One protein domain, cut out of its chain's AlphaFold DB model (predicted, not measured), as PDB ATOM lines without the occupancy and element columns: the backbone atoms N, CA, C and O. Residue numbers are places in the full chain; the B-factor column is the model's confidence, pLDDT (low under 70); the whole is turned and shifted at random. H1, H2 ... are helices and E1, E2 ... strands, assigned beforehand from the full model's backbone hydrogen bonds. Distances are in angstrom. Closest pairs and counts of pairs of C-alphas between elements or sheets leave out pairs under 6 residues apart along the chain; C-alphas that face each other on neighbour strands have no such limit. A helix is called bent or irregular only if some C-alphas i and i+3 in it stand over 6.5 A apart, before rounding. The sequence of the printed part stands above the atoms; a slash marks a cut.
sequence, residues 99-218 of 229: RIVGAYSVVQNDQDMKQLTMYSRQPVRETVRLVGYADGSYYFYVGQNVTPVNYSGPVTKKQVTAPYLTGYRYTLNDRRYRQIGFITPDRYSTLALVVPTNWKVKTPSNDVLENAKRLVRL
ATOM      1  N   ARG A  99     131.328 166.034 219.761       89.38
ATOM      2  CA  ARG A  99     132.315 165.533 218.796       89.38
ATOM      3  C   ARG A  99     132.040 166.043 217.381       89.38
ATOM      4  O   ARG A  99     132.978 166.435 216.689       89.38
ATOM      5  N   ILE A 100     130.778 166.033 216.945       88.06
ATOM      6  CA  ILE A 100     130.387 166.523 215.617       88.06
ATOM      7  C   ILE A 100     130.517 168.046 215.571       88.06
ATOM      8  O   ILE A 100     131.126 168.571 214.642       88.06
ATOM      9  N   VAL A 101     130.022 168.759 216.587       88.38
ATOM     10  CA  VAL A 101     130.155 170.224 216.668       88.38
ATOM     11  C   VAL A 101     131.628 170.638 216.606       88.38
ATOM     12  O   VAL A 101     132.001 171.488 215.798       88.38
ATOM     13  N   GLY A 102     132.492 169.977 217.381       86.62
ATOM     14  CA  GLY A 102     133.935 170.204 217.375       86.62
ATOM     15  C   GLY A 102     134.561 169.964 216.001       86.62
ATOM     16  O   GLY A 102     135.309 170.816 215.519       86.62
ATOM     17  N   ALA A 103     134.207 168.865 215.329       86.94
ATOM     18  CA  ALA A 103     134.699 168.559 213.985       86.94
ATOM     19  C   ALA A 103     134.271 169.608 212.942       86.94
ATOM     20  O   ALA A 103     135.085 170.024 212.127       86.94
ATOM     21  N   TYR A 104     133.027 170.089 212.988       88.31
ATOM     22  CA  TYR A 104     132.531 171.102 212.049       88.31
ATOM     23  C   TYR A 104     133.001 172.525 212.383       88.31
ATOM     24  O   TYR A 104     133.078 173.369 211.488       88.31
ATOM     25  N   SER A 105     133.361 172.806 213.641       86.56
ATOM     26  CA  SER A 105     133.836 174.131 214.073       86.56
ATOM     27  C   SER A 105     135.108 174.583 213.350       86.56
ATOM     28  O   SER A 105     135.346 175.783 213.187       86.56
ATOM     29  N   VAL A 106     135.920 173.622 212.903       87.75
ATOM     30  CA  VAL A 106     137.222 173.876 212.285       87.75
ATOM     31  C   VAL A 106     137.172 173.877 210.760       87.75
ATOM     32  O   VAL A 106     138.114 174.365 210.145       87.75
ATOM     33  N   VAL A 107     136.098 173.374 210.148       87.19
ATOM     34  CA  VAL A 107     135.964 173.236 208.690       87.19
ATOM     35  C   VAL A 107     135.613 174.571 208.043       87.19
ATOM     36  O   VAL A 107     134.711 175.289 208.489       87.19
ATOM     37  N   GLN A 108     136.302 174.905 206.953       84.88
ATOM     38  CA  GLN A 108     135.948 176.027 206.095       84.88
ATOM     39  C   GLN A 108     134.619 175.753 205.393       84.88
ATOM     40  O   GLN A 108     134.519 174.888 204.531       84.88
ATOM     41  N   ASN A 109     133.606 176.545 205.730       85.00
ATOM     42  CA  ASN A 109     132.282 176.431 205.145       85.00
ATOM     43  C   ASN A 109     131.713 177.811 204.792       85.00
ATOM     44  O   ASN A 109     130.642 178.205 205.227       85.00
ATOM     45  N   ASP A 110     132.471 178.609 204.045       88.25
ATOM     46  CA  ASP A 110     131.987 179.923 203.607       88.25
ATOM     47  C   ASP A 110     130.771 179.817 202.665       88.25
ATOM     48  O   ASP A 110     129.891 180.680 202.669       88.25
ATOM     49  N   GLN A 111     130.708 178.741 201.870       88.56
ATOM     50  CA  GLN A 111     129.682 178.558 200.846       88.56
ATOM     51  C   GLN A 111     128.284 178.303 201.410       88.56
ATOM     52  O   GLN A 111     127.331 178.820 200.827       88.56
ATOM     53  N   ASP A 112     128.158 177.576 202.521       90.62
ATOM     54  CA  ASP A 112     126.868 177.424 203.198       90.62
ATOM     55  C   ASP A 112     126.547 178.668 204.022       90.62
ATOM     56  O   ASP A 112     125.442 179.200 203.945       90.62
ATOM     57  N   MET A 113     127.537 179.211 204.738       91.06
ATOM     58  CA  MET A 113     127.347 180.373 205.612       91.06
ATOM     59  C   MET A 113     126.784 181.593 204.878       91.06
ATOM     60  O   MET A 113     125.932 182.294 205.419       91.06
ATOM     61  N   LYS A 114     127.215 181.847 203.635       91.19
ATOM     62  CA  LYS A 114     126.702 182.970 202.827       91.19
ATOM     63  C   LYS A 114     125.221 182.834 202.449       91.19
ATOM     64  O   LYS A 114     124.631 183.827 202.034       91.19
ATOM     65  N   GLN A 115     124.650 181.630 202.518       92.88
ATOM     66  CA  GLN A 115     123.248 181.368 202.176       92.88
ATOM     67  C   GLN A 115     122.316 181.569 203.376       92.88
ATOM     68  O   GLN A 115     121.106 181.664 203.196       92.88
ATOM     69  N   LEU A 116     122.872 181.639 204.587       94.31
ATOM     70  CA  LEU A 116     122.128 181.766 205.834       94.31
ATOM     71  C   LEU A 116     121.855 183.242 206.140       94.31
ATOM     72  O   LEU A 116     122.748 183.975 206.570       94.31
ATOM     73  N   THR A 117     120.613 183.695 205.963       93.06
ATOM     74  CA  THR A 117     120.280 185.129 206.092       93.06
ATOM     75  C   THR A 117     120.324 185.641 207.533       93.06
ATOM     76  O   THR A 117     120.475 186.841 207.772       93.06
ATOM     77  N   MET A 118     120.257 184.736 208.510       94.94
ATOM     78  CA  MET A 118     120.404 185.050 209.934       94.94
ATOM     79  C   MET A 118     121.832 185.437 210.352       94.94
ATOM     80  O   MET A 118     122.029 185.851 211.496       94.94
ATOM     81  N   TYR A 119     122.817 185.347 209.450       95.94
ATOM     82  CA  TYR A 119     124.191 185.766 209.713       95.94
ATOM     83  C   TYR A 119     124.589 187.018 208.931       95.94
ATOM     84  O   TYR A 119     124.291 187.187 207.751       95.94
ATOM     85  N   SER A 120     125.334 187.895 209.592       95.00
ATOM     86  CA  SER A 120     126.132 188.945 208.967       95.00
ATOM     87  C   SER A 120     127.544 188.432 208.785       95.00
ATOM     88  O   SER A 120     128.078 187.703 209.624       95.00
ATOM     89  N   ARG A 121     128.164 188.842 207.681       94.81
ATOM     90  CA  ARG A 121     129.573 188.582 207.402       94.81
ATOM     91  C   ARG A 121     130.361 189.877 207.500       94.81
ATOM     92  O   ARG A 121     129.974 190.889 206.919       94.81
ATOM     93  N   GLN A 122     131.485 189.829 208.199       96.00
ATOM     94  CA  GLN A 122     132.429 190.935 208.294       96.00
ATOM     95  C   GLN A 122     133.787 190.476 207.768       96.00
ATOM     96  O   GLN A 122     134.265 189.415 208.185       96.00
ATOM     97  N   PRO A 123     134.414 191.222 206.841       96.06
ATOM     98  CA  PRO A 123     135.738 190.870 206.360       96.06
ATOM     99  C   PRO A 123     136.743 190.996 207.504       96.06
ATOM    100  O   PRO A 123     136.795 192.014 208.193       96.06
ATOM    101  N   VAL A 124     137.563 189.968 207.679       95.38
ATOM    102  CA  VAL A 124     138.658 189.958 208.651       95.38
ATOM    103  C   VAL A 124     139.974 189.711 207.940       95.38
ATOM    104  O   VAL A 124     140.048 188.963 206.959       95.38
ATOM    105  N   ARG A 125     141.016 190.379 208.428       95.50
ATOM    106  CA  ARG A 125     142.384 190.231 207.944       95.50
ATOM    107  C   ARG A 125     143.312 190.093 209.134       95.50
ATOM    108  O   ARG A 125     143.147 190.808 210.118       95.50
ATOM    109  N   GLU A 126     144.290 189.210 209.020       94.81
ATOM    110  CA  GLU A 126     145.340 189.053 210.022       94.81
ATOM    111  C   GLU A 126     146.691 188.970 209.325       94.81
ATOM    112  O   GLU A 126     146.909 188.115 208.466       94.81
ATOM    113  N   THR A 127     147.587 189.894 209.664       94.88
ATOM    114  CA  THR A 127     148.946 189.918 209.123       94.88
ATOM    115  C   THR A 127     149.678 188.638 209.493       94.88
ATOM    116  O   THR A 127     149.588 188.153 210.621       94.88
ATOM    117  N   VAL A 128     150.431 188.104 208.537       94.75
ATOM    118  CA  VAL A 128     151.260 186.917 208.739       94.75
ATOM    119  C   VAL A 128     152.714 187.241 208.449       94.75
ATOM    120  O   VAL A 128     153.036 188.169 207.711       94.75
ATOM    121  N   ARG A 129     153.619 186.443 209.003       94.56
ATOM    122  CA  ARG A 129     155.042 186.497 208.680       94.56
ATOM    123  C   ARG A 129     155.381 185.335 207.762       94.56
ATOM    124  O   ARG A 129     155.606 184.225 208.239       94.56
ATOM    125  N   LEU A 130     155.409 185.592 206.453       94.31
ATOM    126  CA  LEU A 130     155.847 184.612 205.456       94.31
ATOM    127  C   LEU A 130     157.307 184.216 205.692       94.31
ATOM    128  O   LEU A 130     158.190 185.074 205.786       94.31
ATOM    129  N   VAL A 131     157.565 182.912 205.728       94.56
ATOM    130  CA  VAL A 131     158.908 182.351 205.918       94.56
ATOM    131  C   VAL A 131     159.390 181.494 204.765       94.56
ATOM    132  O   VAL A 131     160.598 181.331 204.631       94.56
ATOM    133  N   GLY A 132     158.505 181.077 203.868       94.75
ATOM    134  CA  GLY A 132     158.922 180.539 202.585       94.75
ATOM    135  C   GLY A 132     157.800 179.857 201.824       94.75
ATOM    136  O   GLY A 132     156.635 179.909 202.221       94.75
ATOM    137  N   TYR A 133     158.173 179.245 200.710       95.50
ATOM    138  CA  TYR A 133     157.305 178.419 199.884       95.50
ATOM    139  C   TYR A 133     158.087 177.177 199.461       95.50
ATOM    140  O   TYR A 133     159.205 177.299 198.960       95.50
ATOM    141  N   ALA A 134     157.511 176.006 199.703       94.00
ATOM    142  CA  ALA A 134     158.076 174.706 199.355       94.00
ATOM    143  C   ALA A 134     156.932 173.709 199.144       94.00
ATOM    144  O   ALA A 134     155.869 173.860 199.747       94.00
ATOM    145  N   ASP A 135     157.130 172.721 198.273       89.81
ATOM    146  CA  ASP A 135     156.187 171.612 198.058       89.81
ATOM    147  C   ASP A 135     154.732 172.058 197.829       89.81
ATOM    148  O   ASP A 135     153.780 171.527 198.399       89.81
ATOM    149  N   GLY A 136     154.550 173.111 197.026       88.50
ATOM    150  CA  GLY A 136     153.219 173.627 196.696       88.50
ATOM    151  C   GLY A 136     152.532 174.429 197.807       88.50
ATOM    152  O   GLY A 136     151.395 174.854 197.620       88.50
ATOM    153  N   SER A 137     153.195 174.660 198.944       93.19
ATOM    154  CA  SER A 137     152.582 175.267 200.127       93.19
ATOM    155  C   SER A 137     153.343 176.490 200.634       93.19
ATOM    156  O   SER A 137     154.570 176.580 200.556       93.19
ATOM    157  N   TYR A 138     152.599 177.458 201.170       94.62
ATOM    158  CA  TYR A 138     153.161 178.637 201.820       94.62
ATOM    159  C   TYR A 138     153.370 178.369 203.303       94.62
ATOM    160  O   TYR A 138     152.472 177.882 203.989       94.62
ATOM    161  N   TYR A 139     154.536 178.767 203.802       95.12
ATOM    162  CA  TYR A 139     154.897 178.645 205.204       95.12
ATOM    163  C   TYR A 139     154.916 180.018 205.857       95.12
ATOM    164  O   TYR A 139     155.573 180.943 205.361       95.12
ATOM    165  N   PHE A 140     154.206 180.173 206.973       94.75
ATOM    166  CA  PHE A 140     154.144 181.446 207.693       94.75
ATOM    167  C   PHE A 140     153.827 181.301 209.175       94.75
ATOM    168  O   PHE A 140     153.295 180.295 209.618       94.75
ATOM    169  N   TYR A 141     154.098 182.356 209.935       93.81
ATOM    170  CA  TYR A 141     153.599 182.512 211.301       93.81
ATOM    171  C   TYR A 141     152.393 183.451 211.308       93.81
ATOM    172  O   TYR A 141     152.390 184.448 210.585       93.81
ATOM    173  N   VAL A 142     151.382 183.141 212.115       91.06
ATOM    174  CA  VAL A 142     150.161 183.947 212.269       91.06
ATOM    175  C   VAL A 142     149.941 184.285 213.739       91.06
ATOM    176  O   VAL A 142     150.096 183.424 214.610       91.06
ATOM    177  N   GLY A 143     149.589 185.541 214.011       84.81
ATOM    178  CA  GLY A 143     149.406 186.044 215.367       84.81
ATOM    179  C   GLY A 143     150.674 185.890 216.213       84.81
ATOM    180  O   GLY A 143     151.777 186.194 215.765       84.81
ATOM    181  N   GLN A 144     150.505 185.400 217.441       81.25
ATOM    182  CA  GLN A 144     151.601 185.120 218.379       81.25
ATOM    183  C   GLN A 144     152.032 183.644 218.377       81.25
ATOM    184  O   GLN A 144     152.761 183.207 219.267       81.25
ATOM    185  N   ASN A 145     151.581 182.850 217.400       83.00
ATOM    186  CA  ASN A 145     151.924 181.433 217.361       83.00
ATOM    187  C   ASN A 145     153.398 181.239 217.008       83.00
ATOM    188  O   ASN A 145     153.887 181.748 216.000       83.00
ATOM    189  N   VAL A 146     154.077 180.433 217.823       84.25
ATOM    190  CA  VAL A 146     155.472 180.021 217.613       84.25
ATOM    191  C   VAL A 146     155.608 178.840 216.658       84.25
ATOM    192  O   VAL A 146     156.710 178.539 216.222       84.25
ATOM    193  N   THR A 147     154.511 178.161 216.318       91.06
ATOM    194  CA  THR A 147     154.517 177.056 215.353       91.06
ATOM    195  C   THR A 147     154.217 177.584 213.948       91.06
ATOM    196  O   THR A 147     153.224 178.304 213.785       91.06
ATOM    197  N   PRO A 148     155.025 177.235 212.931       92.81
ATOM    198  CA  PRO A 148     154.747 177.641 211.565       92.81
ATOM    199  C   PRO A 148     153.499 176.941 211.016       92.81
ATOM    200  O   PRO A 148     153.176 175.802 211.351       92.81
ATOM    201  N   VAL A 149     152.790 177.648 210.148       93.69
ATOM    202  CA  VAL A 149     151.642 177.155 209.394       93.69
ATOM    203  C   VAL A 149     152.137 176.617 208.059       93.69
ATOM    204  O   VAL A 149     152.861 177.326 207.369       93.69
ATOM    205  N   ASN A 150     151.709 175.414 207.680       93.31
ATOM    206  CA  ASN A 150     151.758 174.921 206.303       93.31
ATOM    207  C   ASN A 150     150.389 175.186 205.658       93.31
ATOM    208  O   ASN A 150     149.394 174.608 206.091       93.31
ATOM    209  N   TYR A 151     150.338 176.080 204.670       93.06
ATOM    210  CA  TYR A 151     149.111 176.507 204.004       93.06
ATOM    211  C   TYR A 151     149.109 176.121 202.526       93.06
ATOM    212  O   TYR A 151     149.912 176.631 201.741       93.06
ATOM    213  N   SER A 152     148.139 175.296 202.136       90.75
ATOM    214  CA  SER A 152     147.916 174.883 200.740       90.75
ATOM    215  C   SER A 152     146.564 175.335 200.177       90.75
ATOM    216  O   SER A 152     146.104 174.789 199.179       90.75
ATOM    217  N   GLY A 153     145.895 176.289 200.832       90.69
ATOM    218  CA  GLY A 153     144.620 176.832 200.361       90.69
ATOM    219  C   GLY A 153     144.783 177.892 199.269       90.69
ATOM    220  O   GLY A 153     145.887 178.136 198.776       90.69
ATOM    221  N   PRO A 154     143.696 178.600 198.918       93.19
ATOM    222  CA  PRO A 154     143.727 179.655 197.911       93.19
ATOM    223  C   PRO A 154     144.714 180.778 198.259       93.19
ATOM    224  O   PRO A 154     144.778 181.236 199.405       93.19
ATOM    225  N   VAL A 155     145.455 181.264 197.260       94.19
ATOM    226  CA  VAL A 155     146.434 182.352 197.408       94.19
ATOM    227  C   VAL A 155     146.149 183.447 196.390       94.19
ATOM    228  O   VAL A 155     145.928 183.173 195.214       94.19
ATOM    229  N   THR A 156     146.179 184.706 196.819       95.38
ATOM    230  CA  THR A 156     146.032 185.867 195.932       95.38
ATOM    231  C   THR A 156     147.259 186.764 196.020       95.38
ATOM    232  O   THR A 156     147.649 187.189 197.104       95.38
ATOM    233  N   LYS A 157     147.847 187.114 194.874       93.69
ATOM    234  CA  LYS A 157     148.929 188.103 194.819       93.69
ATOM    235  C   LYS A 157     148.348 189.507 194.654       93.69
ATOM    236  O   LYS A 157     147.547 189.729 193.749       93.69
ATOM    237  N   LYS A 158     148.727 190.449 195.520       95.12
ATOM    238  CA  LYS A 158     148.282 191.857 195.464       95.12
ATOM    239  C   LYS A 158     149.436 192.812 195.762       95.12
ATOM    240  O   LYS A 158     150.421 192.416 196.376       95.12
ATOM    241  N   GLN A 159     149.310 194.074 195.351       93.94
ATOM    242  CA  GLN A 159     150.225 195.128 195.794       93.94
ATOM    243  C   GLN A 159     149.907 195.489 197.250       93.94
ATOM    244  O   GLN A 159     149.016 196.289 197.524       93.94
ATOM    245  N   VAL A 160     150.583 194.823 198.184       92.94
ATOM    246  CA  VAL A 160     150.409 194.999 199.630       92.94
ATOM    247  C   VAL A 160     151.775 194.994 200.308       92.94
ATOM    248  O   VAL A 160     152.672 194.277 199.873       92.94
ATOM    249  N   THR A 161     151.943 195.781 201.370       90.31
ATOM    250  CA  THR A 161     153.235 195.906 202.068       90.31
ATOM    251  C   THR A 161     153.575 194.666 202.893       90.31
ATOM    252  O   THR A 161     154.733 194.265 202.965       90.31
ATOM    253  N   ALA A 162     152.567 194.038 203.500       93.06
ATOM    254  CA  ALA A 162     152.729 192.847 204.322       93.06
ATOM    255  C   ALA A 162     151.734 191.756 203.894       93.06
ATOM    256  O   ALA A 162     150.589 192.082 203.562       93.06
ATOM    257  N   PRO A 163     152.141 190.476 203.899       95.44
ATOM    258  CA  PRO A 163     151.234 189.366 203.644       95.44
ATOM    259  C   PRO A 163     150.231 189.203 204.793       95.44
ATOM    260  O   PRO A 163     150.538 189.485 205.952       95.44
ATOM    261  N   TYR A 164     149.026 188.732 204.482       96.12
ATOM    262  CA  TYR A 164     147.970 188.527 205.476       96.12
ATOM    263  C   TYR A 164     147.016 187.402 205.075       96.12
ATOM    264  O   TYR A 164     146.760 187.184 203.892       96.12
ATOM    265  N   LEU A 165     146.443 186.720 206.063       95.25
ATOM    266  CA  LEU A 165     145.269 185.877 205.866       95.25
ATOM    267  C   LEU A 165     144.025 186.748 205.774       95.25
ATOM    268  O   LEU A 165     143.888 187.734 206.499       95.25
ATOM    269  N   THR A 166     143.112 186.387 204.879       95.69
ATOM    270  CA  THR A 166     141.818 187.047 204.728       95.69
ATOM    271  C   THR A 166     140.692 186.035 204.812       95.69
ATOM    272  O   THR A 166     140.829 184.884 204.393       95.69
ATOM    273  N   GLY A 167     139.548 186.494 205.304       95.44
ATOM    274  CA  GLY A 167     138.338 185.692 205.365       95.44
ATOM    275  C   GLY A 167     137.178 186.452 205.976       95.44
ATOM    276  O   GLY A 167     137.134 187.683 205.896       95.44
ATOM    277  N   TYR A 168     136.254 185.718 206.590       95.88
ATOM    278  CA  TYR A 168     135.034 186.288 207.153       95.88
ATOM    279  C   TYR A 168     134.790 185.848 208.590       95.88
ATOM    280  O   TYR A 168     134.897 184.668 208.935       95.88
ATOM    281  N   ARG A 169     134.389 186.812 209.419       95.19
ATOM    282  CA  ARG A 169     133.736 186.557 210.697       95.19
ATOM    283  C   ARG A 169     132.232 186.573 210.478       95.19
ATOM    284  O   ARG A 169     131.699 187.547 209.949       95.19
ATOM    285  N   TYR A 170     131.578 185.504 210.905       95.56
ATOM    286  CA  TYR A 170     130.130 185.386 210.859       95.56
ATOM    287  C   TYR A 170     129.539 185.671 212.233       95.56
ATOM    288  O   TYR A 170     130.026 185.148 213.232       95.56
ATOM    289  N   THR A 171     128.497 186.492 212.281       95.38
ATOM    290  CA  THR A 171     127.797 186.875 213.512       95.38
ATOM    291  C   THR A 171     126.297 186.778 213.320       95.38
ATOM    292  O   THR A 171     125.791 187.145 212.266       95.38
ATOM    293  N   LEU A 172     125.579 186.286 214.331       95.88
ATOM    294  CA  LEU A 172     124.118 186.266 214.283       95.88
ATOM    295  C   LEU A 172     123.574 187.696 214.262       95.88
ATOM    296  O   LEU A 172     123.961 188.517 215.096       95.88
ATOM    297  N   ASN A 173     122.662 187.961 213.333       95.06
ATOM    298  CA  ASN A 173     121.991 189.254 213.199       95.06
ATOM    299  C   ASN A 173     120.946 189.460 214.298       95.06
ATOM    300  O   ASN A 173     120.767 190.572 214.783       95.06
ATOM    301  N   ASP A 174     120.302 188.373 214.725       95.62
ATOM    302  CA  ASP A 174     119.316 188.363 215.798       95.62
ATOM    303  C   ASP A 174     119.721 187.334 216.864       95.62
ATOM    304  O   ASP A 174     119.951 186.155 216.585       95.62
ATOM    305  N   ARG A 175     119.826 187.790 218.116       94.44
ATOM    306  CA  ARG A 175     120.237 186.952 219.250       94.44
ATOM    307  C   ARG A 175     119.187 185.903 219.613       94.44
ATOM    308  O   ARG A 175     119.556 184.910 220.236       94.44
ATOM    309  N   ARG A 176     117.922 186.087 219.219       96.44
ATOM    310  CA  ARG A 176     116.836 185.128 219.472       96.44
ATOM    311  C   ARG A 176     117.113 183.763 218.847       96.44
ATOM    312  O   ARG A 176     116.784 182.757 219.459       96.44
ATOM    313  N   TYR A 177     117.843 183.697 217.728       96.44
ATOM    314  CA  TYR A 177     118.264 182.427 217.118       96.44
ATOM    315  C   TYR A 177     119.084 181.526 218.059       96.44
ATOM    316  O   TYR A 177     119.070 180.305 217.908       96.44
ATOM    317  N   ARG A 178     119.739 182.088 219.084       95.31
ATOM    318  CA  ARG A 178     120.424 181.291 220.114       95.31
ATOM    319  C   ARG A 178     119.475 180.427 220.940       95.31
ATOM    320  O   ARG A 178     119.897 179.397 221.439       95.31
ATOM    321  N   GLN A 179     118.207 180.821 221.062       94.19
ATOM    322  CA  GLN A 179     117.186 180.081 221.813       94.19
ATOM    323  C   GLN A 179     116.765 178.773 221.128       94.19
ATOM    324  O   GLN A 179     116.083 177.964 221.745       94.19
ATOM    325  N   ILE A 180     117.128 178.594 219.855       94.56
ATOM    326  CA  ILE A 180     116.822 177.394 219.061       94.56
ATOM    327  C   ILE A 180     118.106 176.690 218.584       94.56
ATOM    328  O   ILE A 180     118.108 175.980 217.571       94.56
ATOM    329  N   GLY A 181     119.213 176.955 219.284       94.44
ATOM    330  CA  GLY A 181     120.489 176.274 219.110       94.44
ATOM    331  C   GLY A 181     121.461 176.899 218.119       94.44
ATOM    332  O   GLY A 181     122.520 176.314 217.896       94.44
ATOM    333  N   PHE A 182     121.167 178.049 217.500       96.31
ATOM    334  CA  PHE A 182     122.156 178.693 216.628       96.31
ATOM    335  C   PHE A 182     123.263 179.372 217.431       96.31
ATOM    336  O   PHE A 182     123.022 180.047 218.431       96.31
ATOM    337  N   ILE A 183     124.489 179.270 216.934       95.19
ATOM    338  CA  ILE A 183     125.680 179.826 217.567       95.19
ATOM    339  C   ILE A 183     126.403 180.792 216.638       95.19
ATOM    340  O   ILE A 183     126.268 180.766 215.418       95.19
ATOM    341  N   THR A 184     127.188 181.684 217.228       94.38
ATOM    342  CA  THR A 184     128.187 182.455 216.484       94.38
ATOM    343  C   THR A 184     129.447 181.599 216.404       94.38
ATOM    344  O   THR A 184     129.984 181.302 217.466       94.38
ATOM    345  N   PRO A 185     129.915 181.186 215.211       91.94
ATOM    346  CA  PRO A 185     131.120 180.375 215.115       91.94
ATOM    347  C   PRO A 185     132.326 181.109 215.710       91.94
ATOM    348  O   PRO A 185     132.572 182.271 215.382       91.94
ATOM    349  N   ASP A 186     133.103 180.419 216.543       88.25
ATOM    350  CA  ASP A 186     134.260 181.020 217.222       88.25
ATOM    351  C   ASP A 186     135.423 181.315 216.266       88.25
ATOM    352  O   ASP A 186     136.231 182.218 216.503       88.25
ATOM    353  N   ARG A 187     135.503 180.556 215.166       91.06
ATOM    354  CA  ARG A 187     136.560 180.659 214.157       91.06
ATOM    355  C   ARG A 187     136.106 181.426 212.919       91.06
ATOM    356  O   ARG A 187     135.009 181.222 212.391       91.06
ATOM    357  N   TYR A 188     137.006 182.257 212.411       92.94
ATOM    358  CA  TYR A 188     136.903 182.943 211.133       92.94
ATOM    359  C   TYR A 188     136.989 181.939 209.987       92.94
ATOM    360  O   TYR A 188     137.889 181.100 209.957       92.94
ATOM    361  N   SER A 189     136.075 182.048 209.024       92.75
ATOM    362  CA  SER A 189     136.170 181.294 207.776       92.75
ATOM    363  C   SER A 189     137.359 181.804 206.977       92.75
ATOM    364  O   SER A 189     137.335 182.941 206.506       92.75
ATOM    365  N   THR A 190     138.378 180.969 206.821       93.75
ATOM    366  CA  THR A 190     139.534 181.231 205.957       93.75
ATOM    367  C   THR A 190     139.066 181.338 204.510       93.75
ATOM    368  O   THR A 190     138.245 180.540 204.072       93.75
ATOM    369  N   LEU A 191     139.541 182.341 203.768       93.69
ATOM    370  CA  LEU A 191     139.236 182.494 202.342       93.69
ATOM    371  C   LEU A 191     140.497 182.351 201.499       93.69
ATOM    372  O   LEU A 191     140.518 181.578 200.546       93.69
ATOM    373  N   ALA A 192     141.528 183.129 201.826       94.75
ATOM    374  CA  ALA A 192     142.777 183.110 201.086       94.75
ATOM    375  C   ALA A 192     143.945 183.654 201.913       94.75
ATOM    376  O   ALA A 192     143.769 184.464 202.829       94.75
ATOM    377  N   LEU A 193     145.155 183.286 201.504       95.94
ATOM    378  CA  LEU A 193     146.379 183.988 201.866       95.94
ATOM    379  C   LEU A 193     146.668 185.063 200.813       95.94
ATOM    380  O   LEU A 193     146.721 184.778 199.618       95.94
ATOM    381  N   VAL A 194     146.876 186.304 201.245       96.94
ATOM    382  CA  VAL A 194     147.294 187.402 200.371       96.94
ATOM    383  C   VAL A 194     148.794 187.619 200.505       96.94
ATOM    384  O   VAL A 194     149.304 187.842 201.603       96.94
ATOM    385  N   VAL A 195     149.494 187.574 199.373       95.88
ATOM    386  CA  VAL A 195     150.954 187.709 199.289       95.88
ATOM    387  C   VAL A 195     151.310 188.943 198.447       95.88
ATOM    388  O   VAL A 195     150.659 189.179 197.423       95.88
ATOM    389  N   PRO A 196     152.331 189.735 198.831       95.19
ATOM    390  CA  PRO A 196     152.832 190.823 197.997       95.19
ATOM    391  C   PRO A 196     153.267 190.332 196.610       95.19
ATOM    392  O   PRO A 196     153.959 189.321 196.490       95.19
ATOM    393  N   THR A 197     152.913 191.052 195.546       93.56
ATOM    394  CA  THR A 197     153.346 190.720 194.172       93.56
ATOM    395  C   THR A 197     154.865 190.746 194.002       93.56
ATOM    396  O   THR A 197     155.402 189.979 193.210       93.56
ATOM    397  N   ASN A 198     155.553 191.596 194.762       91.69
ATOM    398  CA  ASN A 198     157.008 191.725 194.784       91.69
ATOM    399  C   ASN A 198     157.696 190.761 195.769       91.69
ATOM    400  O   ASN A 198     158.909 190.861 195.971       91.69
ATOM    401  N   TRP A 199     156.954 189.849 196.408       90.88
ATOM    402  CA  TRP A 199     157.545 188.900 197.342       90.88
ATOM    403  C   TRP A 199     158.455 187.916 196.605       90.88
ATOM    404  O   TRP A 199     158.027 187.202 195.696       90.88
ATOM    405  N   LYS A 200     159.723 187.869 197.018       87.38
ATOM    406  CA  LYS A 200     160.694 186.908 196.502       87.38
ATOM    407  C   LYS A 200     160.509 185.577 197.217       87.38
ATOM    408  O   LYS A 200     160.626 185.505 198.441       87.38
ATOM    409  N   VAL A 201     160.236 184.538 196.433       88.50
ATOM    410  CA  VAL A 201     160.164 183.163 196.924       88.50
ATOM    411  C   VAL A 201     161.501 182.797 197.560       88.50
ATOM    412  O   VAL A 201     162.558 183.018 196.972       88.50
ATOM    413  N   LYS A 202     161.435 182.238 198.764       92.56
ATOM    414  CA  LYS A 202     162.573 181.656 199.469       92.56
ATOM    415  C   LYS A 202     162.169 180.311 200.050       92.56
ATOM    416  O   LYS A 202     161.017 180.145 200.464       92.56
ATOM    417  N   THR A 203     163.111 179.383 200.094       92.25
ATOM    418  CA  THR A 203     162.914 178.091 200.750       92.25
ATOM    419  C   THR A 203     162.851 178.306 202.268       92.25
ATOM    420  O   THR A 203     163.687 179.045 202.798       92.25
ATOM    421  N   PRO A 204     161.865 177.728 202.977       94.00
ATOM    422  CA  PRO A 204     161.858 177.721 204.437       94.00
ATOM    423  C   PRO A 204     163.079 176.972 204.997       94.00
ATOM    424  O   PRO A 204     163.664 176.136 204.315       94.00
ATOM    425  N   SER A 205     163.456 177.245 206.247       93.31
ATOM    426  CA  SER A 205     164.445 176.416 206.950       93.31
ATOM    427  C   SER A 205     163.892 175.011 207.218       93.31
ATOM    428  O   SER A 205     162.680 174.843 207.349       93.31
ATOM    429  N   ASN A 206     164.775 174.019 207.377       92.75
ATOM    430  CA  ASN A 206     164.371 172.645 207.711       92.75
ATOM    431  C   ASN A 206     163.523 172.587 208.991       92.75
ATOM    432  O   ASN A 206     162.485 171.939 209.004       92.75
ATOM    433  N   ASP A 207     163.891 173.371 210.010       92.19
ATOM    434  CA  ASP A 207     163.109 173.518 211.244       92.19
ATOM    435  C   ASP A 207     161.652 173.947 210.984       92.19
ATOM    436  O   ASP A 207     160.724 173.435 211.609       92.19
ATOM    437  N   VAL A 208     161.422 174.841 210.016       92.56
ATOM    438  CA  VAL A 208     160.063 175.246 209.639       92.56
ATOM    439  C   VAL A 208     159.329 174.108 208.941       92.56
ATOM    440  O   VAL A 208     158.153 173.905 209.223       92.56
ATOM    441  N   LEU A 209     159.993 173.386 208.039       92.38
ATOM    442  CA  LEU A 209     159.383 172.282 207.295       92.38
ATOM    443  C   LEU A 209     158.956 171.142 208.230       92.38
ATOM    444  O   LEU A 209     157.840 170.642 208.108       92.38
ATOM    445  N   GLU A 210     159.805 170.780 209.193       91.50
ATOM    446  CA  GLU A 210     159.566 169.678 210.133       91.50
ATOM    447  C   GLU A 210     158.495 170.007 211.183       91.50
ATOM    448  O   GLU A 210     157.710 169.139 211.569       91.50
ATOM    449  N   ASN A 211     158.420 171.267 211.626       92.50
ATOM    450  CA  ASN A 211     157.505 171.679 212.693       92.50
ATOM    451  C   ASN A 211     156.189 172.294 212.197       92.50
ATOM    452  O   ASN A 211     155.313 172.611 213.014       92.50
ATOM    453  N   ALA A 212     156.024 172.497 210.887       90.12
ATOM    454  CA  ALA A 212     154.840 173.160 210.362       90.12
ATOM    455  C   ALA A 212     153.568 172.326 210.530       90.12
ATOM    456  O   ALA A 212     153.523 171.118 210.298       90.12
ATOM    457  N   LYS A 213     152.481 173.008 210.897       91.31
ATOM    458  CA  LYS A 213     151.156 172.408 211.067       91.31
ATOM    459  C   LYS A 213     150.134 173.085 210.163       91.31
ATOM    460  O   LYS A 213     150.232 174.266 209.856       91.31
ATOM    461  N   ARG A 214     149.110 172.333 209.773       87.62
ATOM    462  CA  ARG A 214     147.914 172.857 209.095       87.62
ATOM    463  C   ARG A 214     147.152 173.818 210.011       87.62
ATOM    464  O   ARG A 214     147.179 173.618 211.231       87.62
ATOM    465  N   LEU A 215     146.407 174.785 209.459       84.06
ATOM    466  CA  LEU A 215     145.625 175.736 210.274       84.06
ATOM    467  C   LEU A 215     144.664 175.018 211.225       84.06
ATOM    468  O   LEU A 215     144.518 175.422 212.374       84.06
ATOM    469  N   VAL A 216     144.079 173.903 210.776       78.62
ATOM    470  CA  VAL A 216     143.154 173.071 211.562       78.62
ATOM    471  C   VAL A 216     143.770 172.504 212.841       78.62
ATOM    472  O   VAL A 216     143.086 172.370 213.854       78.62
ATOM    473  N   ARG A 217     145.069 172.177 212.799       77.12
ATOM    474  CA  ARG A 217     145.812 171.563 213.911       77.12
ATOM    475  C   ARG A 217     146.434 172.597 214.839       77.12
ATOM    476  O   ARG A 217     146.959 172.242 215.892       77.12
ATOM    477  N   LEU A 218     146.403 173.861 214.439       73.56
ATOM    478  CA  LEU A 218     146.793 174.978 215.272       73.56
ATOM    479  C   LEU A 218     145.520 175.499 215.940       73.56
ATOM    480  O   LEU A 218     144.491 175.650 215.287       73.56
TER     481      LEU A 218
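Overview. This is residues 99 to 218 of the 229 residues of an uncharacterized protein of Lactobacillus perolens DSM 12744 (UniProt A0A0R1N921). Look first for a long, strongly twisted sheet of six strands, folded back on itself about its long strand E1, with the short leaf E3 E2 facing part of the leaf E5 E6 E4. Four short helices lie round its margins: H3 beyond the end of E5, H4 by E2 and E3, H2 grazing the sheet, and H1 off it. The 120 printed residues hold H1 H2 E1 E2 E3 E4 E5 H3 E6 H4 along the chain; the sheet's order is E3 E2 E1 E5 E6 E4, mixed, and the class is mixed, helices and strands. The whole is only just compact, close to loose, with a radius of gyration of the C-alphas of 16.3 A and spans of 50 by 34 by 23 A.

Arrangement. Start at E1, residues 119 to 134, which bends by 90 degrees at residue 131. Its residues 119 to 127 pair with E5, residues 164 to 172, antiparallel; find N 122 and O 169, 2.9 A apart. Its residues 128 to 134 pair with E2, residues 137 to 142, as a hairpin; look at N 129 and O 141, 2.8 A. E2 makes a hairpin with E3, residues 149 to 151, with N 149 and O 140 at 2.7 A; E1 E2 E3 are a meander, each strand the antiparallel neighbour of the one before. E6, residues 189 to 196, is the antiparallel neighbour of E5, with N 194 and O 164 at 2.8 A. E4, residues 155 to 158, is parallel to E6, with N 156 and O 193 at 2.9 A. This is a folded sheet, one sheet bent back into two leaves: E3 E2 face E5 E6 E4 with 13 pairs of C-alphas within 11 A, and E1 is the hinge. H2, residues 110 to 113, only grazes the sheet; its closest C-alphas to E6 are Asp 110 and Ser 189, 6.1 A. H4, residues 206 to 211, only grazes it too, and the C-alphas of Tyr 139 and Val 208 are the closest of E2 and H4, 7.6 A. H1, residues 99 to 105, and H3, residues 175 to 180, are not on the sheet. In H1 and H4 every O i to N i+4 pair is within hydrogen-bond range; in H3 0 of 2 are, beside 3 of 3 O i to N i+3 pairs, and H2 is too short for an i+4 pair.

Along the chain. Find C-alpha 99 at (132.315, 165.533, 218.796), where H1 begins. E1 runs 37.1 A from C-alpha 119 at (124.191, 185.766, 209.713), E5 25.5 A, E6 21.5 A and E2 15.1 A. H4 ends at C-alpha 211, (157.505, 171.679, 212.693).

Size, cuts and confidence. The two C-alphas farthest apart, of Gln 179 and Lys 200, are 50.8 A apart. The printed part has no cut, and no link is long. The mean pLDDT of the printed part is 92.1, and no printed residue is under 70.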